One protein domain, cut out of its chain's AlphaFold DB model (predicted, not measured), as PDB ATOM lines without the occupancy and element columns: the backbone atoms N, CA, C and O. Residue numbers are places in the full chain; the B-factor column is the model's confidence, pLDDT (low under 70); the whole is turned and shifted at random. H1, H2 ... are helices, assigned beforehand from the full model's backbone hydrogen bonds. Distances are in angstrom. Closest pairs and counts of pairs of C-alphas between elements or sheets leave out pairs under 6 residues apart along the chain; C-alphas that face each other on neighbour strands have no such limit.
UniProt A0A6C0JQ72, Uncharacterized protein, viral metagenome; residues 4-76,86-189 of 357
ATOM      1  N   ILE A   4     129.369 106.329 165.089       87.62
ATOM      2  CA  ILE A   4     128.446 106.623 166.199       87.62
ATOM      3  C   ILE A   4     128.818 107.947 166.881       87.62
ATOM      4  O   ILE A   4     127.959 108.799 167.095       87.62
ATOM      5  N   ASN A   5     130.105 108.178 167.155       87.56
ATOM      6  CA  ASN A   5     130.546 109.429 167.773       87.56
ATOM      7  C   ASN A   5     130.289 110.639 166.865       87.56
ATOM      8  O   ASN A   5     129.938 111.709 167.364       87.56
ATOM      9  N   ILE A   6     130.456 110.486 165.549       89.38
ATOM     10  CA  ILE A   6     130.172 111.540 164.562       89.38
ATOM     11  C   ILE A   6     128.662 111.788 164.477       89.38
ATOM     12  O   ILE A   6     128.227 112.935 164.579       89.38
ATOM     13  N   PHE A   7     127.852 110.731 164.395       91.50
ATOM     14  CA  PHE A   7     126.391 110.816 164.430       91.50
ATOM     15  C   PHE A   7     125.908 111.593 165.655       91.50
ATOM     16  O   PHE A   7     125.173 112.576 165.540       91.50
ATOM     17  N   ASN A   8     126.392 111.208 166.834       91.00
ATOM     18  CA  ASN A   8     126.011 111.834 168.091       91.00
ATOM     19  C   ASN A   8     126.435 113.302 168.150       91.00
ATOM     20  O   ASN A   8     125.698 114.133 168.682       91.00
ATOM     21  N   GLN A   9     127.588 113.657 167.572       89.69
ATOM     22  CA  GLN A   9     127.996 115.055 167.442       89.69
ATOM     23  C   GLN A   9     127.009 115.854 166.588       89.69
ATOM     24  O   GLN A   9     126.573 116.910 167.043       89.69
ATOM     25  N   TYR A  10     126.607 115.346 165.421       91.44
ATOM     26  CA  TYR A  10     125.620 115.997 164.551       91.44
ATOM     27  C   TYR A  10     124.250 116.147 165.225       91.44
ATOM     28  O   TYR A  10     123.648 117.222 165.189       91.44
ATOM     29  N   TYR A  11     123.783 115.093 165.896       93.44
ATOM     30  CA  TYR A  11     122.509 115.088 166.613       93.44
ATOM     31  C   TYR A  11     122.492 116.127 167.747       93.44
ATOM     32  O   TYR A  11     121.587 116.964 167.843       93.44
ATOM     33  N   ILE A  12     123.541 116.131 168.577       91.56
ATOM     34  CA  ILE A  12     123.710 117.081 169.684       91.56
ATOM     35  C   ILE A  12     123.889 118.514 169.170       91.56
ATOM     36  O   ILE A  12     123.375 119.454 169.784       91.56
ATOM     37  N   ASP A  13     124.632 118.705 168.083       91.25
ATOM     38  CA  ASP A  13     124.878 120.021 167.501       91.25
ATOM     39  C   ASP A  13     123.577 120.665 167.004       91.25
ATOM     40  O   ASP A  13     123.261 121.793 167.398       91.25
ATOM     41  N   LEU A  14     122.748 119.918 166.264       93.06
ATOM     42  CA  LEU A  14     121.436 120.403 165.834       93.06
ATOM     43  C   LEU A  14     120.547 120.764 167.036       93.06
ATOM     44  O   LEU A  14     119.985 121.862 167.075       93.06
ATOM     45  N   LEU A  15     120.479 119.910 168.065       94.31
ATOM     46  CA  LEU A  15     119.751 120.207 169.309       94.31
ATOM     47  C   LEU A  15     120.228 121.506 169.970       94.31
ATOM     48  O   LEU A  15     119.416 122.346 170.372       94.31
ATOM     49  N   LYS A  16     121.546 121.713 170.071       91.12
ATOM     50  CA  LYS A  16     122.132 122.936 170.642       91.12
ATOM     51  C   LYS A  16     121.812 124.169 169.802       91.12
ATOM     52  O   LYS A  16     121.502 125.228 170.368       91.12
ATOM     53  N   LYS A  17     121.846 124.043 168.475       92.62
ATOM     54  CA  LYS A  17     121.504 125.114 167.532       92.62
ATOM     55  C   LYS A  17     120.040 125.519 167.679       92.62
ATOM     56  O   LYS A  17     119.753 126.700 167.899       92.62
ATOM     57  N   LEU A  18     119.129 124.544 167.700       94.75
ATOM     58  CA  LEU A  18     117.704 124.759 167.952       94.75
ATOM     59  C   LEU A  18     117.477 125.418 169.314       94.75
ATOM     60  O   LEU A  18     116.815 126.453 169.390       94.75
ATOM     61  N   LYS A  19     118.081 124.899 170.390       94.75
ATOM     62  CA  LYS A  19     117.986 125.480 171.742       94.75
ATOM     63  C   LYS A  19     118.426 126.942 171.768       94.75
ATOM     64  O   LYS A  19     117.783 127.773 172.406       94.75
ATOM     65  N   THR A  20     119.509 127.267 171.070       94.00
ATOM     66  CA  THR A  20     120.067 128.622 171.019       94.00
ATOM     67  C   THR A  20     119.143 129.594 170.292       94.00
ATOM     68  O   THR A  20     118.863 130.677 170.813       94.00
ATOM     69  N   ILE A  21     118.634 129.214 169.118       92.12
ATOM     70  CA  ILE A  21     117.722 130.052 168.329       92.12
ATOM     71  C   ILE A  21     116.396 130.218 169.079       92.12
ATOM     72  O   ILE A  21     115.938 131.335 169.324       92.12
ATOM     73  N   THR A  22     115.801 129.116 169.526       96.19
ATOM     74  CA  THR A  22     114.513 129.131 170.232       96.19
ATOM     75  C   THR A  22     114.562 129.925 171.532       96.19
ATOM     76  O   THR A  22     113.641 130.694 171.798       96.19
ATOM     77  N   LYS A  23     115.666 129.869 172.293       95.81
ATOM     78  CA  LYS A  23     115.862 130.698 173.496       95.81
ATOM     79  C   LYS A  23     115.734 132.198 173.206       95.81
ATOM     80  O   LYS A  23     115.195 132.915 174.044       95.81
ATOM     81  N   LYS A  24     116.209 132.662 172.044       95.00
ATOM     82  CA  LYS A  24     116.128 134.075 171.622       95.00
ATOM     83  C   LYS A  24     114.722 134.483 171.173       95.00
ATOM     84  O   LYS A  24     114.379 135.660 171.237       95.00
ATOM     85  N   HIS A  25     113.912 133.528 170.712       93.94
ATOM     86  CA  HIS A  25     112.632 133.799 170.051       93.94
ATOM     87  C   HIS A  25     111.396 133.237 170.771       93.94
ATOM     88  O   HIS A  25     110.280 133.462 170.304       93.94
ATOM     89  N   LYS A  26     111.559 132.553 171.911       94.44
ATOM     90  CA  LYS A  26     110.471 131.919 172.681       94.44
ATOM     91  C   LYS A  26     109.336 132.876 173.070       94.44
ATOM     92  O   LYS A  26     108.192 132.453 173.157       94.44
ATOM     93  N   ASP A  27     109.631 134.160 173.259       95.56
ATOM     94  CA  ASP A  27     108.627 135.154 173.661       95.56
ATOM     95  C   ASP A  27     107.878 135.746 172.452       95.56
ATOM     96  O   ASP A  27     106.862 136.414 172.609       95.56
ATOM     97  N   LYS A  28     108.364 135.481 171.230       94.25
ATOM     98  CA  LYS A  28     107.832 136.022 169.967       94.25
ATOM     99  C   LYS A  28     107.226 134.958 169.048       94.25
ATOM    100  O   LYS A  28     106.567 135.301 168.075       94.25
ATOM    101  N   SER A  29     107.465 133.674 169.309       96.12
ATOM    102  CA  SER A  29     107.026 132.573 168.447       96.12
ATOM    103  C   SER A  29     106.526 131.395 169.274       96.12
ATOM    104  O   SER A  29     107.262 130.845 170.092       96.12
ATOM    105  N   LYS A  30     105.281 130.969 169.011       96.56
ATOM    106  CA  LYS A  30     104.680 129.779 169.638       96.56
ATOM    107  C   LYS A  30     105.509 128.523 169.357       96.56
ATOM    108  O   LYS A  30     105.801 127.782 170.289       96.56
ATOM    109  N   THR A  31     105.948 128.338 168.107       96.38
ATOM    110  CA  THR A  31     106.830 127.228 167.712       96.38
ATOM    111  C   THR A  31     108.136 127.273 168.504       96.38
ATOM    112  O   THR A  31     108.508 126.287 169.124       96.38
ATOM    113  N   ALA A  32     108.786 128.440 168.591       96.31
ATOM    114  CA  ALA A  32     110.035 128.562 169.345       96.31
ATOM    115  C   ALA A  32     109.848 128.272 170.843       96.31
ATOM    116  O   ALA A  32     110.703 127.634 171.452       96.31
ATOM    117  N   LYS A  33     108.735 128.720 171.438       97.81
ATOM    118  CA  LYS A  33     108.410 128.448 172.843       97.81
ATOM    119  C   LYS A  33     108.217 126.957 173.104       97.81
ATOM    120  O   LYS A  33     108.819 126.440 174.041       97.81
ATOM    121  N   LYS A  34     107.408 126.288 172.272       97.50
ATOM    122  CA  LYS A  34     107.155 124.843 172.352       97.50
ATOM    123  C   LYS A  34     108.474 124.080 172.261       97.50
ATOM    124  O   LYS A  34     108.848 123.420 173.220       97.50
ATOM    125  N   THR A  35     109.226 124.270 171.177       97.06
ATOM    126  CA  THR A  35     110.487 123.555 170.946       97.06
ATOM    127  C   THR A  35     111.516 123.810 172.052       97.06
ATOM    128  O   THR A  35     112.186 122.881 172.487       97.06
ATOM    129  N   PHE A  36     111.632 125.039 172.572       97.38
ATOM    130  CA  PHE A  36     112.533 125.325 173.695       97.38
ATOM    131  C   PHE A  36     112.172 124.542 174.965       97.38
ATOM    132  O   PHE A  36     113.071 124.059 175.658       97.38
ATOM    133  N   ASN A  37     110.878 124.433 175.276       96.81
ATOM    134  CA  ASN A  37     110.399 123.673 176.428       96.81
ATOM    135  C   ASN A  37     110.617 122.170 176.219       96.81
ATOM    136  O   ASN A  37     111.219 121.540 177.080       96.81
ATOM    137  N   THR A  38     110.286 121.639 175.038       96.88
ATOM    138  CA  THR A  38     110.548 120.239 174.674       96.88
ATOM    139  C   THR A  38     112.028 119.879 174.818       96.88
ATOM    140  O   THR A  38     112.365 118.855 175.406       96.88
ATOM    141  N   ILE A  39     112.942 120.749 174.368       96.00
ATOM    142  CA  ILE A  39     114.387 120.533 174.551       96.00
ATOM    143  C   ILE A  39     114.768 120.514 176.040       96.00
ATOM    144  O   ILE A  39     115.634 119.750 176.455       96.00
ATOM    145  N   LYS A  40     114.157 121.371 176.860       94.06
ATOM    146  CA  LYS A  40     114.434 121.408 178.302       94.06
ATOM    147  C   LYS A  40     113.895 120.198 179.055       94.06
ATOM    148  O   LYS A  40     114.494 119.845 180.060       94.06
ATOM    149  N   GLU A  41     112.787 119.631 178.608       93.44
ATOM    150  CA  GLU A  41     112.125 118.500 179.259       93.44
ATOM    151  C   GLU A  41     112.786 117.175 178.869       93.44
ATOM    152  O   GLU A  41     113.110 116.375 179.741       93.44
ATOM    153  N   ASN A  42     113.074 116.985 177.576       90.81
ATOM    154  CA  ASN A  42     113.493 115.688 177.036       90.81
ATOM    155  C   ASN A  42     115.012 115.543 176.833       90.81
ATOM    156  O   ASN A  42     115.494 114.433 176.646       90.81
ATOM    157  N   TYR A  43     115.781 116.641 176.850       91.06
ATOM    158  CA  TYR A  43     117.198 116.655 176.443       91.06
ATOM    159  C   TYR A  43     118.109 117.354 177.468       91.06
ATOM    160  O   TYR A  43     118.932 118.213 177.130       91.06
ATOM    161  N   LEU A  44     117.934 117.017 178.751       82.69
ATOM    162  CA  LEU A  44     118.721 117.568 179.864       82.69
ATOM    163  C   LEU A  44     120.171 117.075 179.860       82.69
ATOM    164  O   LEU A  44     121.096 117.870 180.038       82.69
ATOM    165  N   THR A  45     120.353 115.778 179.637       84.50
ATOM    166  CA  THR A  45     121.647 115.097 179.570       84.50
ATOM    167  C   THR A  45     121.891 114.626 178.144       84.50
ATOM    168  O   THR A  45     121.012 114.033 177.527       84.50
ATOM    169  N   LEU A  46     123.077 114.920 177.612       87.00
ATOM    170  CA  LEU A  46     123.485 114.517 176.269       87.00
ATOM    171  C   LEU A  46     124.759 113.688 176.380       87.00
ATOM    172  O   LEU A  46     125.795 114.219 176.785       87.00
ATOM    173  N   ASP A  47     124.669 112.411 176.027       84.69
ATOM    174  CA  ASP A  47     125.790 111.480 176.042       84.69
ATOM    175  C   ASP A  47     126.307 111.271 174.618       84.69
ATOM    176  O   ASP A  47     125.588 110.840 173.725       84.69
ATOM    177  N   LYS A  48     127.585 111.582 174.402       83.50
ATOM    178  CA  LYS A  48     128.228 111.453 173.090       83.50
ATOM    179  C   LYS A  48     128.505 110.005 172.693       83.50
ATOM    180  O   LYS A  48     128.810 109.783 171.526       83.50
ATOM    181  N   ASN A  49     128.419 109.064 173.628       85.44
ATOM    182  CA  ASN A  49     128.724 107.655 173.398       85.44
ATOM    183  C   ASN A  49     127.465 106.774 173.345       85.44
ATOM    184  O   ASN A  49     127.588 105.573 173.127       85.44
ATOM    185  N   SER A  50     126.278 107.354 173.548       88.06
ATOM    186  CA  SER A  50     125.009 106.622 173.535       88.06
ATOM    187  C   SER A  50     124.623 106.196 172.115       88.06
ATOM    188  O   SER A  50     124.777 106.959 171.162       88.06
ATOM    189  N   ASP A  51     124.100 104.989 171.956       89.19
ATOM    190  CA  ASP A  51     123.523 104.495 170.703       89.19
ATOM    191  C   ASP A  51     122.049 104.905 170.527       89.19
ATOM    192  O   ASP A  51     121.524 104.864 169.410       89.19
ATOM    193  N   GLU A  52     121.401 105.395 171.590       91.00
ATOM    194  CA  GLU A  52     119.986 105.782 171.617       91.00
ATOM    195  C   GLU A  52     119.616 106.766 170.502       91.00
ATOM    196  O   GLU A  52     118.533 106.670 169.926       91.00
ATOM    197  N   TYR A  53     120.503 107.708 170.158       91.75
ATOM    198  CA  TYR A  53     120.224 108.706 169.118       91.75
ATOM    199  C   TYR A  53     120.166 108.078 167.730       91.75
ATOM    200  O   TYR A  53     119.299 108.427 166.929       91.75
ATOM    201  N   THR A  54     121.068 107.131 167.461       90.31
ATOM    202  CA  THR A  54     121.101 106.408 166.188       90.31
ATOM    203  C   THR A  54     119.898 105.472 166.094       90.31
ATOM    204  O   THR A  54     119.225 105.444 165.067       90.31
ATOM    205  N   ILE A  55     119.568 104.767 167.183       92.62
ATOM    206  CA  ILE A  55     118.382 103.899 167.266       92.62
ATOM    207  C   ILE A  55     117.103 104.708 167.021       92.62
ATOM    208  O   ILE A  55     116.282 104.331 166.184       92.62
ATOM    209  N   TYR A  56     116.952 105.843 167.708       94.44
ATOM    210  CA  TYR A  56     115.793 106.716 167.559       94.44
ATOM    211  C   TYR A  56     115.657 107.222 166.121       94.44
ATOM    212  O   TYR A  56     114.607 107.050 165.506       94.44
ATOM    213  N   ILE A  57     116.718 107.790 165.545       93.94
ATOM    214  CA  ILE A  57     116.667 108.319 164.178       93.94
ATOM    215  C   ILE A  57     116.403 107.214 163.158       93.94
ATOM    216  O   ILE A  57     115.591 107.432 162.267       93.94
ATOM    217  N   ASN A  58     116.979 106.020 163.310       91.94
ATOM    218  CA  ASN A  58     116.699 104.894 162.413       91.94
ATOM    219  C   ASN A  58     115.236 104.430 162.466       91.94
ATOM    220  O   ASN A  58     114.730 103.912 161.471       91.94
ATOM    221  N   SER A  59     114.545 104.636 163.593       94.00
ATOM    222  CA  SER A  59     113.105 104.363 163.696       94.00
ATOM    223  C   SER A  59     112.235 105.377 162.942       94.00
ATOM    224  O   SER A  59     111.102 105.063 162.585       94.00
ATOM    225  N   ILE A  60     112.763 106.577 162.676       94.25
ATOM    226  CA  ILE A  60     112.053 107.671 162.000       94.25
ATOM    227  C   ILE A  60     112.450 107.758 160.521       94.25
ATOM    228  O   ILE A  60     111.591 107.848 159.651       94.25
ATOM    229  N   LEU A  61     113.750 107.731 160.229       93.25
ATOM    230  CA  LEU A  61     114.335 107.862 158.897       93.25
ATOM    231  C   LEU A  61     114.519 106.485 158.250       93.25
ATOM    232  O   LEU A  61     115.611 105.915 158.212       93.25
ATOM    233  N   THR A  62     113.417 105.950 157.731       93.25
ATOM    234  CA  THR A  62     113.370 104.629 157.097       93.25
ATOM    235  C   THR A  62     114.170 104.566 155.790       93.25
ATOM    236  O   THR A  62     114.630 105.571 155.237       93.25
ATOM    237  N   ARG A  63     114.346 103.348 155.263       90.81
ATOM    238  CA  ARG A  63     114.958 103.135 153.943       90.81
ATOM    239  C   ARG A  63     114.135 103.768 152.817       90.81
ATOM    240  O   ARG A  63     114.711 104.408 151.953       90.81
ATOM    241  N   GLU A  64     112.811 103.676 152.885       93.50
ATOM    242  CA  GLU A  64     111.912 104.301 151.906       93.50
ATOM    243  C   GLU A  64     112.070 105.826 151.878       93.50
ATOM    244  O   GLU A  64     112.181 106.426 150.809       93.50
ATOM    245  N   LEU A  65     112.156 106.460 153.055       94.88
ATOM    246  CA  LEU A  65     112.390 107.901 153.149       94.88
ATOM    247  C   LEU A  65     113.749 108.287 152.575       94.88
ATOM    248  O   LEU A  65     113.843 109.275 151.851       94.88
ATOM    249  N   PHE A  66     114.780 107.492 152.843       94.25
ATOM    250  CA  PHE A  66     116.092 107.696 152.245       94.25
ATOM    251  C   PHE A  66     116.061 107.600 150.726       94.25
ATOM    252  O   PHE A  66     116.559 108.502 150.063       94.25
ATOM    253  N   ASP A  67     115.442 106.559 150.172       93.38
ATOM    254  CA  ASP A  67     115.345 106.389 148.723       93.38
ATOM    255  C   ASP A  67     114.540 107.536 148.091       93.38
ATOM    256  O   ASP A  67     114.920 108.050 147.038       93.38
ATOM    257  N   SER A  68     113.486 108.017 148.758       93.44
ATOM    258  CA  SER A  68     112.737 109.196 148.304       93.44
ATOM    259  C   SER A  68     113.569 110.486 148.345       93.44
ATOM    260  O   SER A  68     113.491 111.293 147.423       93.44
ATOM    261  N   TYR A  69     114.396 110.670 149.383       93.38
ATOM    262  CA  TYR A  69     115.259 111.842 149.553       93.38
ATOM    263  C   TYR A  69     116.428 111.837 148.563       93.38
ATOM    264  O   TYR A  69     116.795 112.859 147.985       93.38
ATOM    265  N   LYS A  70     117.008 110.659 148.342       91.12
ATOM    266  CA  LYS A  70     118.106 110.437 147.409       91.12
ATOM    267  C   LYS A  70     117.688 110.726 145.969       91.12
ATOM    268  O   LYS A  70     118.436 111.351 145.228       91.12
ATOM    269  N   ASN A  71     116.472 110.335 145.595       88.69
ATOM    270  CA  ASN A  71     115.963 110.456 144.229       88.69
ATOM    271  C   ASN A  71     115.202 111.765 143.955       88.69
ATOM    272  O   ASN A  71     114.409 111.831 143.011       88.69
ATOM    273  N   ILE A  72     115.427 112.818 144.748       86.38
ATOM    274  CA  ILE A  72     114.910 114.151 144.420       86.38
ATOM    275  C   ILE A  72     115.518 114.572 143.075       86.38
ATOM    276  O   ILE A  72     116.731 114.714 142.936       86.38
ATOM    277  N   LYS A  73     114.669 114.767 142.062       71.25
ATOM    278  CA  LYS A  73     115.095 115.185 140.723       71.25
ATOM    279  C   LYS A  73     115.509 116.659 140.738       71.25
ATOM    280  O   LYS A  73     114.668 117.542 140.612       71.25
ATOM    281  N   LEU A  74     116.805 116.918 140.899       67.38
ATOM    282  CA  LEU A  74     117.369 118.274 140.960       67.38
ATOM    283  C   LEU A  74     117.909 118.806 139.617       67.38
ATOM    284  O   LEU A  74     118.373 119.942 139.566       67.38
ATOM    285  N   LYS A  75     117.827 118.032 138.522       56.69
ATOM    286  CA  LYS A  75     118.216 118.462 137.162       56.69
ATOM    287  C   LYS A  75     117.005 118.534 136.222       56.69
ATOM    288  O   LYS A  75     116.133 117.670 136.303       56.69
ATOM    289  N   LYS A  76     116.974 119.530 135.319       46.81
ATOM    290  CA  LYS A  76     116.132 119.510 134.107       46.81
ATOM    291  C   LYS A  76     116.611 118.331 133.272       46.81
ATOM    292  O   LYS A  76     117.816 118.133 133.118       46.81
ATOM    293  N   ASP A  86     111.529 126.666 140.070       54.56
ATOM    294  CA  ASP A  86     112.696 126.930 140.885       54.56
ATOM    295  C   ASP A  86     113.107 125.618 141.574       54.56
ATOM    296  O   ASP A  86     112.449 125.179 142.494       54.56
ATOM    297  N   TYR A  87     114.171 124.934 141.135       54.06
ATOM    298  CA  TYR A  87     114.611 123.639 141.703       54.06
ATOM    299  C   TYR A  87     114.743 123.580 143.238       54.06
ATOM    300  O   TYR A  87     114.752 122.490 143.809       54.06
ATOM    301  N   ASN A  88     114.852 124.734 143.911       53.22
ATOM    302  CA  ASN A  88     114.757 124.784 145.369       53.22
ATOM    303  C   ASN A  88     113.373 124.337 145.840       53.22
ATOM    304  O   ASN A  88     113.290 123.624 146.828       53.22
ATOM    305  N   ASP A  89     112.310 124.663 145.111       65.12
ATOM    306  CA  ASP A  89     110.952 124.208 145.381       65.12
ATOM    307  C   ASP A  89     110.874 122.686 145.430       65.12
ATOM    308  O   ASP A  89     110.164 122.175 146.276       65.12
ATOM    309  N   LEU A  90     111.631 121.936 144.620       69.06
ATOM    310  CA  LEU A  90     111.590 120.466 144.647       69.06
ATOM    311  C   LEU A  90     112.306 119.866 145.866       69.06
ATOM    312  O   LEU A  90     111.752 118.986 146.527       69.06
ATOM    313  N   ALA A  91     113.507 120.352 146.202       75.19
ATOM    314  CA  ALA A  91     114.216 119.918 147.411       75.19
ATOM    315  C   ALA A  91     113.456 120.324 148.684       75.19
ATOM    316  O   ALA A  91     113.239 119.515 149.589       75.19
ATOM    317  N   ASN A  92     112.984 121.569 148.719       85.00
ATOM    318  CA  ASN A  92     112.208 122.115 149.822       85.00
ATOM    319  C   ASN A  92     110.848 121.446 149.955       85.00
ATOM    320  O   ASN A  92     110.405 121.245 151.085       85.00
ATOM    321  N   LYS A  93     110.232 121.058 148.833       89.25
ATOM    322  CA  LYS A  93     108.997 120.283 148.818       89.25
ATOM    323  C   LYS A  93     109.184 118.948 149.511       89.25
ATOM    324  O   LYS A  93     108.316 118.582 150.283       89.25
ATOM    325  N   TRP A  94     110.323 118.269 149.354       92.94
ATOM    326  CA  TRP A  94     110.563 117.053 150.138       92.94
ATOM    327  C   TRP A  94     110.539 117.335 151.649       92.94
ATOM    328  O   TRP A  94     109.937 116.573 152.402       92.94
ATOM    329  N   LEU A  95     111.146 118.441 152.106       93.31
ATOM    330  CA  LEU A  95     111.087 118.834 153.524       93.31
ATOM    331  C   LEU A  95     109.660 119.189 153.976       93.31
ATOM    332  O   LEU A  95     109.323 118.942 155.132       93.31
ATOM    333  N   ASP A  96     108.853 119.785 153.096       93.56
ATOM    334  CA  ASP A  96     107.466 120.168 153.385       93.56
ATOM    335  C   ASP A  96     106.528 118.956 153.401       93.56
ATOM    336  O   ASP A  96     105.769 118.789 154.352       93.56
ATOM    337  N   ASP A  97     106.640 118.065 152.418       94.50
ATOM    338  CA  ASP A  97     105.871 116.819 152.318       94.50
ATOM    339  C   ASP A  97     106.149 115.889 153.514       94.50
ATOM    340  O   ASP A  97     105.303 115.085 153.904       94.50
ATOM    341  N   ASN A  98     107.322 116.030 154.142       95.50
ATOM    342  CA  ASN A  98     107.754 115.260 155.307       95.50
ATOM    343  C   ASN A  98     107.793 116.093 156.606       95.50
ATOM    344  O   ASN A  98     108.496 115.737 157.559       95.50
ATOM    345  N   SER A  99     107.040 117.199 156.683       96.38
ATOM    346  CA  SER A  99     107.075 118.138 157.817       96.38
ATOM    347  C   SER A  99     106.750 117.507 159.172       96.38
ATOM    348  O   SER A  99     107.216 118.001 160.201       96.38
ATOM    349  N   GLU A 100     105.965 116.431 159.184       96.25
ATOM    350  CA  GLU A 100     105.471 115.766 160.394       96.25
ATOM    351  C   GLU A 100     106.477 114.783 161.016       96.25
ATOM    352  O   GLU A 100     106.255 114.295 162.125       96.25
ATOM    353  N   LEU A 101     107.609 114.505 160.354       96.50
ATOM    354  CA  LEU A 101     108.625 113.592 160.884       96.50
ATOM    355  C   LEU A 101     109.209 114.119 162.202       96.50
ATOM    356  O   LEU A 101     109.799 115.198 162.245       96.50
ATOM    357  N   ASN A 102     109.099 113.335 163.278       95.69
ATOM    358  CA  ASN A 102     109.642 113.670 164.599       95.69
ATOM    359  C   ASN A 102     111.151 113.397 164.678       95.69
ATOM    360  O   ASN A 102     111.585 112.426 165.297       95.69
ATOM    361  N   ILE A 103     111.956 114.272 164.071       96.19
ATOM    362  CA  ILE A 103     113.430 114.183 164.081       96.19
ATOM    363  C   ILE A 103     113.990 114.167 165.509       96.19
ATOM    364  O   ILE A 103     114.986 113.506 165.783       96.19
ATOM    365  N   PHE A 104     113.323 114.859 166.431       95.56
ATOM    366  CA  PHE A 104     113.543 114.717 167.865       95.56
ATOM    367  C   PHE A 104     112.210 114.398 168.536       95.56
ATOM    368  O   PHE A 104     111.145 114.750 168.030       95.56
ATOM    369  N   ASN A 105     112.261 113.781 169.710       92.38
ATOM    370  CA  ASN A 105     111.093 113.506 170.524       92.38
ATOM    371  C   ASN A 105     110.344 114.814 170.841       92.38
ATOM    372  O   ASN A 105     110.805 115.640 171.637       92.38
ATOM    373  N   GLY A 106     109.192 114.992 170.189       93.38
ATOM    374  CA  GLY A 106     108.329 116.168 170.303       93.38
ATOM    375  C   GLY A 106     108.723 117.374 169.440       93.38
ATOM    376  O   GLY A 106     108.150 118.449 169.645       93.38
ATOM    377  N   ILE A 107     109.678 117.233 168.509       97.38
ATOM    378  CA  ILE A 107     110.088 118.295 167.572       97.38
ATOM    379  C   ILE A 107     110.075 117.744 166.144       97.38
ATOM    380  O   ILE A 107     110.867 116.860 165.803       97.38
ATOM    381  N   THR A 108     109.207 118.304 165.303       97.88
ATOM    382  CA  THR A 108     109.045 117.841 163.919       97.88
ATOM    383  C   THR A 108     110.022 118.509 162.948       97.88
ATOM    384  O   THR A 108     110.573 119.582 163.225       97.88
ATOM    385  N   LEU A 109     110.213 117.914 161.769       97.19
ATOM    386  CA  LEU A 109     111.021 118.473 160.685       97.19
ATOM    387  C   LEU A 109     110.521 119.860 160.254       97.19
ATOM    388  O   LEU A 109     111.321 120.779 160.075       97.19
ATOM    389  N   GLY A 110     109.203 120.048 160.169       96.69
ATOM    390  CA  GLY A 110     108.593 121.339 159.850       96.69
ATOM    391  C   GLY A 110     108.906 122.413 160.896       96.69
ATOM    392  O   GLY A 110     109.181 123.569 160.558       96.69
ATOM    393  N   GLU A 111     108.942 122.044 162.180       97.44
ATOM    394  CA  GLU A 111     109.355 122.959 163.249       97.44
ATOM    395  C   GLU A 111     110.837 123.326 163.134       97.44
ATOM    396  O   GLU A 111     111.180 124.506 163.259       97.44
ATOM    397  N   ILE A 112     111.702 122.353 162.832       96.81
ATOM    398  CA  ILE A 112     113.137 122.569 162.595       96.81
ATOM    399  C   ILE A 112     113.349 123.533 161.425       96.81
ATOM    400  O   ILE A 112     114.029 124.547 161.603       96.81
ATOM    401  N   LYS A 113     112.712 123.283 160.273       94.62
ATOM    402  CA  LYS A 113     112.777 124.151 159.082       94.62
ATOM    403  C   LYS A 113     112.374 125.585 159.423       94.62
ATOM    404  O   LYS A 113     113.105 126.536 159.139       94.62
ATOM    405  N   LYS A 114     111.258 125.750 160.138       94.12
ATOM    406  CA  LYS A 114     110.738 127.059 160.561       94.12
ATOM    407  C   LYS A 114     111.647 127.793 161.551       94.12
ATOM    408  O   LYS A 114     111.679 129.028 161.554       94.12
ATOM    409  N   ILE A 115     112.340 127.061 162.424       93.69
ATOM    410  CA  ILE A 115     113.265 127.628 163.415       93.69
ATOM    411  C   ILE A 115     114.582 128.032 162.758       93.69
ATOM    412  O   ILE A 115     115.058 129.137 163.017       93.69
ATOM    413  N   LEU A 116     115.163 127.160 161.930       89.19
ATOM    414  CA  LEU A 116     116.453 127.405 161.290       89.19
ATOM    415  C   LEU A 116     116.364 128.490 160.216       89.19
ATOM    416  O   LEU A 116     117.287 129.293 160.117       89.19
ATOM    417  N   ARG A 117     115.255 128.541 159.459       87.12
ATOM    418  CA  ARG A 117     115.054 129.473 158.330       87.12
ATOM    419  C   ARG A 117     116.189 129.426 157.302       87.12
ATOM    420  O   ARG A 117     116.495 130.422 156.657       87.12
ATOM    421  N   ASP A 118     116.824 128.268 157.197       83.56
ATOM    422  CA  ASP A 118     117.951 128.015 156.315       83.56
ATOM    423  C   ASP A 118     117.810 126.590 155.783       83.56
ATOM    424  O   ASP A 118     118.054 125.609 156.490       83.56
ATOM    425  N   GLU A 119     117.338 126.498 154.545       84.62
ATOM    426  CA  GLU A 119     116.978 125.246 153.880       84.62
ATOM    427  C   GLU A 119     118.197 124.357 153.654       84.62
ATOM    428  O   GLU A 119     118.157 123.168 153.960       84.62
ATOM    429  N   TYR A 120     119.322 124.947 153.235       86.62
ATOM    430  CA  TYR A 120     120.583 124.220 153.100       86.62
ATOM    431  C   TYR A 120     121.016 123.607 154.431       86.62
ATOM    432  O   TYR A 120     121.398 122.442 154.474       86.62
ATOM    433  N   VAL A 121     120.933 124.361 155.533       88.12
ATOM    434  CA  VAL A 121     121.294 123.823 156.852       88.12
ATOM    435  C   VAL A 121     120.371 122.663 157.232       88.12
ATOM    436  O   VAL A 121     120.853 121.678 157.784       88.12
ATOM    437  N   CYS A 122     119.075 122.733 156.912       91.56
ATOM    438  CA  CYS A 122     118.153 121.615 157.138       91.56
ATOM    439  C   CYS A 122     118.566 120.382 156.326       91.56
ATOM    440  O   CYS A 122     118.753 119.307 156.895       91.56
ATOM    441  N   HIS A 123     118.774 120.551 155.020       92.31
ATOM    442  CA  HIS A 123     119.217 119.480 154.130       92.31
ATOM    443  C   HIS A 123     120.563 118.886 154.540       92.31
ATOM    444  O   HIS A 123     120.731 117.675 154.459       92.31
ATOM    445  N   HIS A 124     121.488 119.699 155.043       91.94
ATOM    446  CA  HIS A 124     122.780 119.239 155.535       91.94
ATOM    447  C   HIS A 124     122.630 118.253 156.701       91.94
ATOM    448  O   HIS A 124     123.177 117.154 156.642       91.94
ATOM    449  N   TYR A 125     121.854 118.595 157.739       94.81
ATOM    450  CA  TYR A 125     121.647 117.670 158.863       94.81
ATOM    451  C   TYR A 125     120.879 116.415 158.444       94.81
ATOM    452  O   TYR A 125     121.249 115.323 158.861       94.81
ATOM    453  N   ILE A 126     119.846 116.548 157.606       95.31
ATOM    454  CA  ILE A 126     119.066 115.397 157.128       95.31
ATOM    455  C   ILE A 126     119.922 114.463 156.271       95.31
ATOM    456  O   ILE A 126     119.902 113.256 156.495       95.31
ATOM    457  N   SER A 127     120.738 115.009 155.366       94.25
ATOM    458  CA  SER A 127     121.713 114.241 154.584       94.25
ATOM    459  C   SER A 127     122.664 113.477 155.497       94.25
ATOM    460  O   SER A 127     122.860 112.281 155.315       94.25
ATOM    461  N   MET A 128     123.206 114.140 156.522       94.62
ATOM    462  CA  MET A 128     124.129 113.497 157.454       94.62
ATOM    463  C   MET A 128     123.468 112.424 158.305       94.62
ATOM    464  O   MET A 128     124.064 111.370 158.491       94.62
ATOM    465  N   PHE A 129     122.241 112.633 158.781       95.12
ATOM    466  CA  PHE A 129     121.511 111.578 159.478       95.12
ATOM    467  C   PHE A 129     121.270 110.383 158.566       95.12
ATOM    468  O   PHE A 129     121.583 109.267 158.957       95.12
ATOM    469  N   PHE A 130     120.821 110.606 157.334       94.81
ATOM    470  CA  PHE A 130     120.631 109.526 156.375       94.81
ATOM    471  C   PHE A 130     121.915 108.753 156.077       94.81
ATOM    472  O   PHE A 130     121.887 107.529 156.135       94.81
ATOM    473  N   ILE A 131     123.020 109.447 155.796       93.62
ATOM    474  CA  ILE A 131     124.323 108.847 155.477       93.62
ATOM    475  C   ILE A 131     124.864 108.067 156.680       93.62
ATOM    476  O   ILE A 131     125.198 106.892 156.562       93.62
ATOM    477  N   LEU A 132     124.924 108.693 157.857       91.81
ATOM    478  CA  LEU A 132     125.510 108.090 159.059       91.81
ATOM    479  C   LEU A 132     124.653 106.957 159.650       91.81
ATOM    480  O   LEU A 132     125.167 106.140 160.412       91.81
ATOM    481  N   SER A 133     123.367 106.904 159.299       90.00
ATOM    482  CA  SER A 133     122.463 105.789 159.599       90.00
ATOM    483  C   SER A 133     122.704 104.555 158.722       90.00
ATOM    484  O   SER A 133     122.162 103.487 159.019       90.00
ATOM    485  N   ARG A 134     123.482 104.673 157.639       88.62
ATOM    486  CA  ARG A 134     123.869 103.544 156.784       88.62
ATOM    487  C   ARG A 134     125.128 102.875 157.297       88.62
ATOM    488  O   ARG A 134     125.900 103.437 158.076       88.62
ATOM    489  N   ASP A 135     125.326 101.650 156.828       86.06
ATOM    490  CA  ASP A 135     126.514 100.894 157.172       86.06
ATOM    491  C   ASP A 135     127.708 101.344 156.323       86.06
ATOM    492  O   ASP A 135     128.041 100.747 155.305       86.06
ATOM    493  N   ILE A 136     128.289 102.479 156.714       88.94
ATOM    494  CA  ILE A 136     129.466 103.074 156.077       88.94
ATOM    495  C   ILE A 136     130.675 102.901 157.016       88.94
ATOM    496  O   ILE A 136     130.524 103.133 158.224       88.94
ATOM    497  N   PRO A 137     131.855 102.518 156.490       90.12
ATOM    498  CA  PRO A 137     133.115 102.478 157.230       90.12
ATOM    499  C   PRO A 137     133.496 103.820 157.866       90.12
ATOM    500  O   PRO A 137     133.331 104.876 157.254       90.12
ATOM    501  N   ASP A 138     134.088 103.773 159.062       88.25
ATOM    502  CA  ASP A 138     134.504 104.964 159.817       88.25
ATOM    503  C   ASP A 138     135.436 105.891 159.010       88.25
ATOM    504  O   ASP A 138     135.282 107.113 159.062       88.25
ATOM    505  N   ASP A 139     136.360 105.333 158.221       88.25
ATOM    506  CA  ASP A 139     137.304 106.113 157.408       88.25
ATOM    507  C   ASP A 139     136.589 106.918 156.312       88.25
ATOM    508  O   ASP A 139     136.871 108.103 156.111       88.25
ATOM    509  N   LEU A 140     135.594 106.313 155.651       90.38
ATOM    510  CA  LEU A 140     134.766 107.003 154.661       90.38
ATOM    511  C   LEU A 140     133.904 108.083 155.314       90.38
ATOM    512  O   LEU A 140     133.761 109.168 154.754       90.38
ATOM    513  N   VAL A 141     133.383 107.839 156.517       88.81
ATOM    514  CA  VAL A 141     132.620 108.849 157.261       88.81
ATOM    515  C   VAL A 141     133.477 110.080 157.569       88.81
ATOM    516  O   VAL A 141     133.020 111.209 157.381       88.81
ATOM    517  N   VAL A 142     134.720 109.886 158.016       86.56
ATOM    518  CA  VAL A 142     135.651 110.997 158.269       86.56
ATOM    519  C   VAL A 142     135.926 111.776 156.981       86.56
ATOM    520  O   VAL A 142     135.880 113.008 156.996       86.56
ATOM    521  N   ASN A 143     136.132 111.080 155.861       87.81
ATOM    522  CA  ASN A 143     136.311 111.719 154.557       87.81
ATOM    523  C   ASN A 143     135.081 112.548 154.156       87.81
ATOM    524  O   ASN A 143     135.235 113.707 153.779       87.81
ATOM    525  N   ILE A 144     133.866 112.013 154.326       90.12
ATOM    526  CA  ILE A 144     132.610 112.729 154.048       90.12
ATOM    527  C   ILE A 144     132.494 114.005 154.884       90.12
ATOM    528  O   ILE A 144     132.190 115.071 154.348       90.12
ATOM    529  N   VAL A 145     132.771 113.931 156.188       84.88
ATOM    530  CA  VAL A 145     132.728 115.112 157.064       84.88
ATOM    531  C   VAL A 145     133.742 116.169 156.618       84.88
ATOM    532  O   VAL A 145     133.405 117.352 156.584       84.88
ATOM    533  N   ASN A 146     134.953 115.759 156.234       81.75
ATOM    534  CA  ASN A 146     135.982 116.677 155.745       81.75
ATOM    535  C   ASN A 146     135.588 117.329 154.412       81.75
ATOM    536  O   ASN A 146     135.794 118.528 154.243       81.75
ATOM    537  N   MET A 147     134.982 116.580 153.485       82.50
ATOM    538  CA  MET A 147     134.456 117.135 152.231       82.50
ATOM    539  C   MET A 147     133.386 118.194 152.489       82.50
ATOM    540  O   MET A 147     133.418 119.270 151.903       82.50
ATOM    541  N   LEU A 148     132.467 117.945 153.424       77.81
ATOM    542  CA  LEU A 148     131.379 118.875 153.734       77.81
ATOM    543  C   LEU A 148     131.835 120.205 154.348       77.81
ATOM    544  O   LEU A 148     131.064 121.170 154.346       77.81
ATOM    545  N   GLN A 149     133.065 120.270 154.862       74.12
ATOM    546  CA  GLN A 149     133.697 121.514 155.311       74.12
ATOM    547  C   GLN A 149     134.262 122.338 154.147       74.12
ATOM    548  O   GLN A 149     134.473 123.540 154.301       74.12
ATOM    549  N   LYS A 150     134.492 121.717 152.986       74.69
ATOM    550  CA  LYS A 150     135.000 122.391 151.789       74.69
ATOM    551  C   LYS A 150     133.896 123.191 151.117       74.69
ATOM    552  O   LYS A 150     132.703 122.917 151.270       74.69
ATOM    553  N   ASN A 151     134.297 124.208 150.362       59.19
ATOM    554  CA  ASN A 151     133.367 125.016 149.576       59.19
ATOM    555  C   ASN A 151     132.782 124.218 148.411       59.19
ATOM    556  O   ASN A 151     131.565 124.246 148.236       59.19
ATOM    557  N   ASP A 152     133.623 123.419 147.765       71.50
ATOM    558  CA  ASP A 152     133.282 122.481 146.707       71.50
ATOM    559  C   ASP A 152     134.056 121.175 146.939       71.50
ATOM    560  O   ASP A 152     135.142 121.183 147.529       71.50
ATOM    561  N   TYR A 153     133.457 120.065 146.532       80.25
ATOM    562  CA  TYR A 153     133.995 118.718 146.654       80.25
ATOM    563  C   TYR A 153     133.553 117.810 145.490       80.25
ATOM    564  O   TYR A 153     133.593 116.593 145.645       80.25
ATOM    565  N   ASP A 154     133.132 118.361 144.342       80.19
ATOM    566  CA  ASP A 154     132.618 117.559 143.217       80.19
ATOM    567  C   ASP A 154     133.656 116.541 142.705       80.19
ATOM    568  O   ASP A 154     133.385 115.342 142.663       80.19
ATOM    569  N   GLU A 155     134.892 116.986 142.451       79.94
ATOM    570  CA  GLU A 155     135.995 116.116 142.007       79.94
ATOM    571  C   GLU A 155     136.310 115.005 143.024       79.94
ATOM    572  O   GLU A 155     136.528 113.844 142.672       79.94
ATOM    573  N   GLU A 156     136.334 115.342 144.313       84.94
ATOM    574  CA  GLU A 156     136.603 114.372 145.378       84.94
ATOM    575  C   GLU A 156     135.485 113.334 145.458       84.94
ATOM    576  O   GLU A 156     135.752 112.139 145.582       84.94
ATOM    577  N   LEU A 157     134.239 113.783 145.313       87.00
ATOM    578  CA  LEU A 157     133.064 112.932 145.334       87.00
ATOM    579  C   LEU A 157     133.014 111.986 144.133       87.00
ATOM    580  O   LEU A 157     132.602 110.834 144.280       87.00
ATOM    581  N   GLU A 158     133.436 112.431 142.949       86.25
ATOM    582  CA  GLU A 158     133.526 111.580 141.760       86.25
ATOM    583  C   GLU A 158     134.487 110.409 141.956       86.25
ATOM    584  O   GLU A 158     134.142 109.285 141.583       86.25
ATOM    585  N   ASN A 159     135.609 110.652 142.632       85.31
ATOM    586  CA  ASN A 159     136.644 109.657 142.901       85.31
ATOM    587  C   ASN A 159     136.310 108.687 144.048       85.31
ATOM    588  O   ASN A 159     137.029 107.712 144.251       85.31
ATOM    589  N   MET A 160     135.232 108.921 144.802       86.56
ATOM    590  CA  MET A 160     134.817 108.012 145.874       86.56
ATOM    591  C   MET A 160     134.022 106.811 145.359       86.56
ATOM    592  O   MET A 160     133.085 106.954 144.563       86.56
ATOM    593  N   GLU A 161     134.352 105.637 145.896       86.62
ATOM    594  CA  GLU A 161     133.618 104.390 145.693       86.62
ATOM    595  C   GLU A 161     132.371 104.344 146.587       86.62
ATOM    596  O   GLU A 161     132.456 104.497 147.805       86.62
ATOM    597  N   ASP A 162     131.204 104.138 145.974       88.38
ATOM    598  CA  ASP A 162     129.920 103.989 146.668       88.38
ATOM    599  C   ASP A 162     129.010 103.025 145.897       88.38
ATOM    600  O   ASP A 162     128.008 103.419 145.302       88.38
ATOM    601  N   GLU A 163     129.391 101.747 145.852       80.81
ATOM    602  CA  GLU A 163     128.686 100.720 145.065       80.81
ATOM    603  C   GLU A 163     127.202 100.584 145.436       80.81
ATOM    604  O   GLU A 163     126.364 100.278 144.591       80.81
ATOM    605  N   SER A 164     126.872 100.817 146.708       84.12
ATOM    606  CA  SER A 164     125.501 100.739 147.228       84.12
ATOM    607  C   SER A 164     124.744 102.069 147.162       84.12
ATOM    608  O   SER A 164     123.584 102.122 147.579       84.12
ATOM    609  N   ASP A 165     125.379 103.133 146.657       87.19
ATOM    610  CA  ASP A 165     124.833 104.490 146.580       87.19
ATOM    611  C   ASP A 165     124.203 104.940 147.914       87.19
ATOM    612  O   ASP A 165     123.039 105.362 147.999       87.19
ATOM    613  N   ASN A 166     124.981 104.756 148.986       88.06
ATOM    614  CA  ASN A 166     124.621 105.090 150.359       88.06
ATOM    615  C   ASN A 166     124.829 106.580 150.668       88.06
ATOM    616  O   ASN A 166     124.211 107.100 151.600       88.06
ATOM    617  N   PHE A 167     125.694 107.271 149.921       91.69
ATOM    618  CA  PHE A 167     126.060 108.659 150.197       91.69
ATOM    619  C   PHE A 167     126.293 109.522 148.954       91.69
ATOM    620  O   PHE A 167     126.005 110.718 149.005       91.69
ATOM    621  N   LYS A 168     126.776 108.973 147.838       92.19
ATOM    622  CA  LYS A 168     127.262 109.749 146.690       92.19
ATOM    623  C   LYS A 168     126.166 110.602 146.064       92.19
ATOM    624  O   LYS A 168     126.347 111.811 145.924       92.19
ATOM    625  N   THR A 169     125.003 110.022 145.773       91.56
ATOM    626  CA  THR A 169     123.864 110.784 145.231       91.56
ATOM    627  C   THR A 169     123.345 111.832 146.218       91.56
ATOM    628  O   THR A 169     123.070 112.967 145.833       91.56
ATOM    629  N   VAL A 170     123.281 111.500 147.512       92.62
ATOM    630  CA  VAL A 170     122.850 112.442 148.559       92.62
ATOM    631  C   VAL A 170     123.800 113.640 148.655       92.62
ATOM    632  O   VAL A 170     123.347 114.782 148.721       92.62
ATOM    633  N   LEU A 171     125.112 113.403 148.609       91.88
ATOM    634  CA  LEU A 171     126.123 114.459 148.631       91.88
ATOM    635  C   LEU A 171     126.094 115.312 147.356       91.88
ATOM    636  O   LEU A 171     126.180 116.534 147.459       91.88
ATOM    637  N   LYS A 172     125.875 114.713 146.175       89.69
ATOM    638  CA  LYS A 172     125.670 115.467 144.923       89.69
ATOM    639  C   LYS A 172     124.461 116.396 145.019       89.69
ATOM    640  O   LYS A 172     124.555 117.573 144.671       89.69
ATOM    641  N   ASN A 173     123.343 115.896 145.543       89.25
ATOM    642  CA  ASN A 173     122.142 116.701 145.757       89.25
ATOM    643  C   ASN A 173     122.407 117.856 146.735       89.25
ATOM    644  O   ASN A 173     122.017 118.997 146.484       89.25
ATOM    645  N   LEU A 174     123.110 117.581 147.837       89.25
ATOM    646  CA  LEU A 174     123.459 118.592 148.833       89.25
ATOM    647  C   LEU A 174     124.382 119.683 148.265       89.25
ATOM    648  O   LEU A 174     124.183 120.863 148.568       89.25
ATOM    649  N   LEU A 175     125.353 119.313 147.425       85.44
ATOM    650  CA  LEU A 175     126.242 120.253 146.737       85.44
ATOM    651  C   LEU A 175     125.458 121.185 145.799       85.44
ATOM    652  O   LEU A 175     125.642 122.401 145.839       85.44
ATOM    653  N   GLN A 176     124.499 120.651 145.037       83.06
ATOM    654  CA  GLN A 176     123.631 121.464 144.176       83.06
ATOM    655  C   GLN A 176     122.782 122.464 144.974       83.06
ATOM    656  O   GLN A 176     122.709 123.644 144.614       83.06
ATOM    657  N   ILE A 177     122.193 122.033 146.098       83.31
ATOM    658  CA  ILE A 177     121.441 122.919 147.004       83.31
ATOM    659  C   ILE A 177     122.354 124.037 147.539       83.31
ATOM    660  O   ILE A 177     121.945 125.201 147.618       83.31
ATOM    661  N   LYS A 178     123.613 123.715 147.866       81.94
ATOM    662  CA  LYS A 178     124.616 124.689 148.321       81.94
ATOM    663  C   LYS A 178     124.937 125.729 147.250       81.94
ATOM    664  O   LYS A 178     124.829 126.924 147.528       81.94
ATOM    665  N   HIS A 179     125.296 125.294 146.041       77.25
ATOM    666  CA  HIS A 179     125.629 126.181 144.921       77.25
ATOM    667  C   HIS A 179     124.478 127.131 144.606       77.25
ATOM    668  O   HIS A 179     124.672 128.336 144.455       77.25
ATOM    669  N   LYS A 180     123.247 126.620 144.618       73.94
ATOM    670  CA  LYS A 180     122.064 127.440 144.379       73.94
ATOM    671  C   LYS A 180     121.810 128.467 145.479       73.94
ATOM    672  O   LYS A 180     121.470 129.611 145.179       73.94
ATOM    673  N   LYS A 181     121.989 128.096 146.751       74.19
ATOM    674  CA  LYS A 181     121.898 129.049 147.865       74.19
ATOM    675  C   LYS A 181     122.924 130.176 147.721       74.19
ATOM    676  O   LYS A 181     122.578 131.332 147.963       74.19
ATOM    677  N   ILE A 182     124.154 129.844 147.326       69.56
ATOM    678  CA  ILE A 182     125.212 130.828 147.063       69.56
ATOM    679  C   ILE A 182     124.788 131.748 145.913       69.56
ATOM    680  O   ILE A 182     124.766 132.960 146.110       69.56
ATOM    681  N   LYS A 183     124.345 131.189 144.776       67.88
ATOM    682  CA  LYS A 183     123.851 131.959 143.622       67.88
ATOM    683  C   LYS A 183     122.739 132.935 144.017       67.88
ATOM    684  O   LYS A 183     122.893 134.136 143.841       67.88
ATOM    685  N   LYS A 184     121.689 132.451 144.690       67.12
ATOM    686  CA  LYS A 184     120.579 133.292 145.171       67.12
ATOM    687  C   LYS A 184     121.060 134.409 146.105       67.12
ATOM    688  O   LYS A 184     120.551 135.523 146.046       67.12
ATOM    689  N   SER A 185     122.024 134.126 146.983       62.06
ATOM    690  CA  SER A 185     122.602 135.143 147.869       62.06
ATOM    691  C   SER A 185     123.396 136.205 147.109       62.06
ATOM    692  O   SER A 185     123.378 137.360 147.525       62.06
ATOM    693  N   ILE A 186     124.106 135.827 146.045       60.44
ATOM    694  CA  ILE A 186     124.849 136.755 145.187       60.44
ATOM    695  C   ILE A 186     123.866 137.632 144.404       60.44
ATOM    696  O   ILE A 186     123.979 138.853 144.477       60.44
ATOM    697  N   ASP A 187     122.853 137.034 143.773       56.34
ATOM    698  CA  ASP A 187     121.818 137.750 143.015       56.34
ATOM    699  C   ASP A 187     121.104 138.797 143.891       56.34
ATOM    700  O   ASP A 187     120.978 139.961 143.516       56.34
ATOM    701  N   MET A 188     120.721 138.429 145.122       57.22
ATOM    702  CA  MET A 188     120.102 139.364 146.074       57.22
ATOM    703  C   MET A 188     121.033 140.516 146.492       57.22
ATOM    704  O   MET A 188     120.555 141.617 146.761       57.22
ATOM    705  N   ASN A 189     122.348 140.281 146.557       53.59
ATOM    706  CA  ASN A 189     123.334 141.297 146.938       53.59
ATOM    707  C   ASN A 189     123.726 142.222 145.773       53.59
ATOM    708  O   ASN A 189     124.185 143.335 146.020       53.59
TER     709      ASN A 189
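What this domain is: This is residues 4 to 76 and 86 to 189 of the 357 residues of an uncharacterized protein of viral metagenome (UniProt A0A6C0JQ72). The two longest helices, H1 and H10, run along opposite sides of H7, which sits in the middle of a compact body of helices. H8 stands beside H7 on one side and the shorter helices H3, H4, H5 and H6 cover the other, while H2 packs on H1 and H6 at one far end, H9 packs on H10 at the other, and residues 182 to 189 of H10 stick out. The printed part has 177 residues with ten named helices, H1 to H10 in order along the chain, and no named strand: the class is all helix. Of 9 pairs of touching helices with a tilt, 2 are at a shallow tilt, a mostly crossed packing. The whole is compact, with a radius of gyration of the C-alphas of 16.3 A, and the C-alphas span 46 by 42 by 28 A.

How they stand to each other: Start with H1, residues 4 to 25. Its residues 4 to 14 touch H7, residues 119 to 132, at a shallow tilt of 26 degrees, opposite ways; the closest C-alphas, those of Phe 7 and Leu 132, are 6.1 A apart. H7 also touches H10, residues 168 to 189, at a shallow tilt of 13 degrees, opposite ways, closest at the C-alphas of Tyr 120 and Lys 178, 6.3 A apart. H1 and H10 are apart. Go back to residues 15 to 25 of H1, which touch H2, residues 30 to 42, at a steep tilt of 45 degrees, opposite ways; the closest C-alphas, of Thr 22 and Ala 32, are 4.6 A apart. Residues 18 to 22 of H1 touch H6, residues 109 to 116, with the C-alphas of Leu 18 and Ile 115 closest at 7.0 A. H6 and H7 touch only at the corner by their link, closest at the C-alphas of Lys 113 and Cys 122, 6.3 A. Residues 4 to 11 of H1 touch H3, residues 52 to 60, about perpendicular at 79 degrees; look at the C-alphas of Asn 8 and Tyr 53, the closest, 6.7 A apart. Residues 169 to 173 of H10 touch H4, residues 63 to 70, with the C-alphas of Lys 70 and Val 170 closest at 5.3 A. H5, residues 87 to 97, only just touches H10, with 3 pairs of C-alphas within 8 A, the closest being those of Asn 88 and Ile 177 at 7.1 A. Residues 168 to 175 of H10 touch H9, residues 154 to 158, closest at the C-alphas of Leu 157 and Lys 168, 6.8 A. H8, residues 138 to 149, is close to H7 but not clearly touching it, with the C-alphas of Leu 132 and Val 141 closest at 7.4 A. In H2 to H10 every O i to N i+4 pair is within hydrogen-bond range; in H1 17 of 18 are.

Where its parts are: Find C-alpha 4 at (128.446, 106.623, 166.199); from there H1 runs 31.7 A to C-alpha 25 at (112.632, 133.799, 170.051). H2 covers 18.2 A, H7 19.8 A and H8 17.2 A from first to last C-alpha. H10 runs 31.8 A and ends at C-alpha 189, at (123.334, 141.297, 146.938).

The domain as a whole: The two C-alphas farthest apart, those of Asp 27 and Glu 163, lie 49.0 A from each other. Residues 77 to 85 are not printed, and across this cut C-alphas 76 and 86 are 10.6 A apart. Of the links printed whole, H5 to H6 is long, with 11 residues. The mean pLDDT of the printed part is 87.3; look for values under 70 at residues 74 to 76, 86 to 90, 151 and 182 to 189.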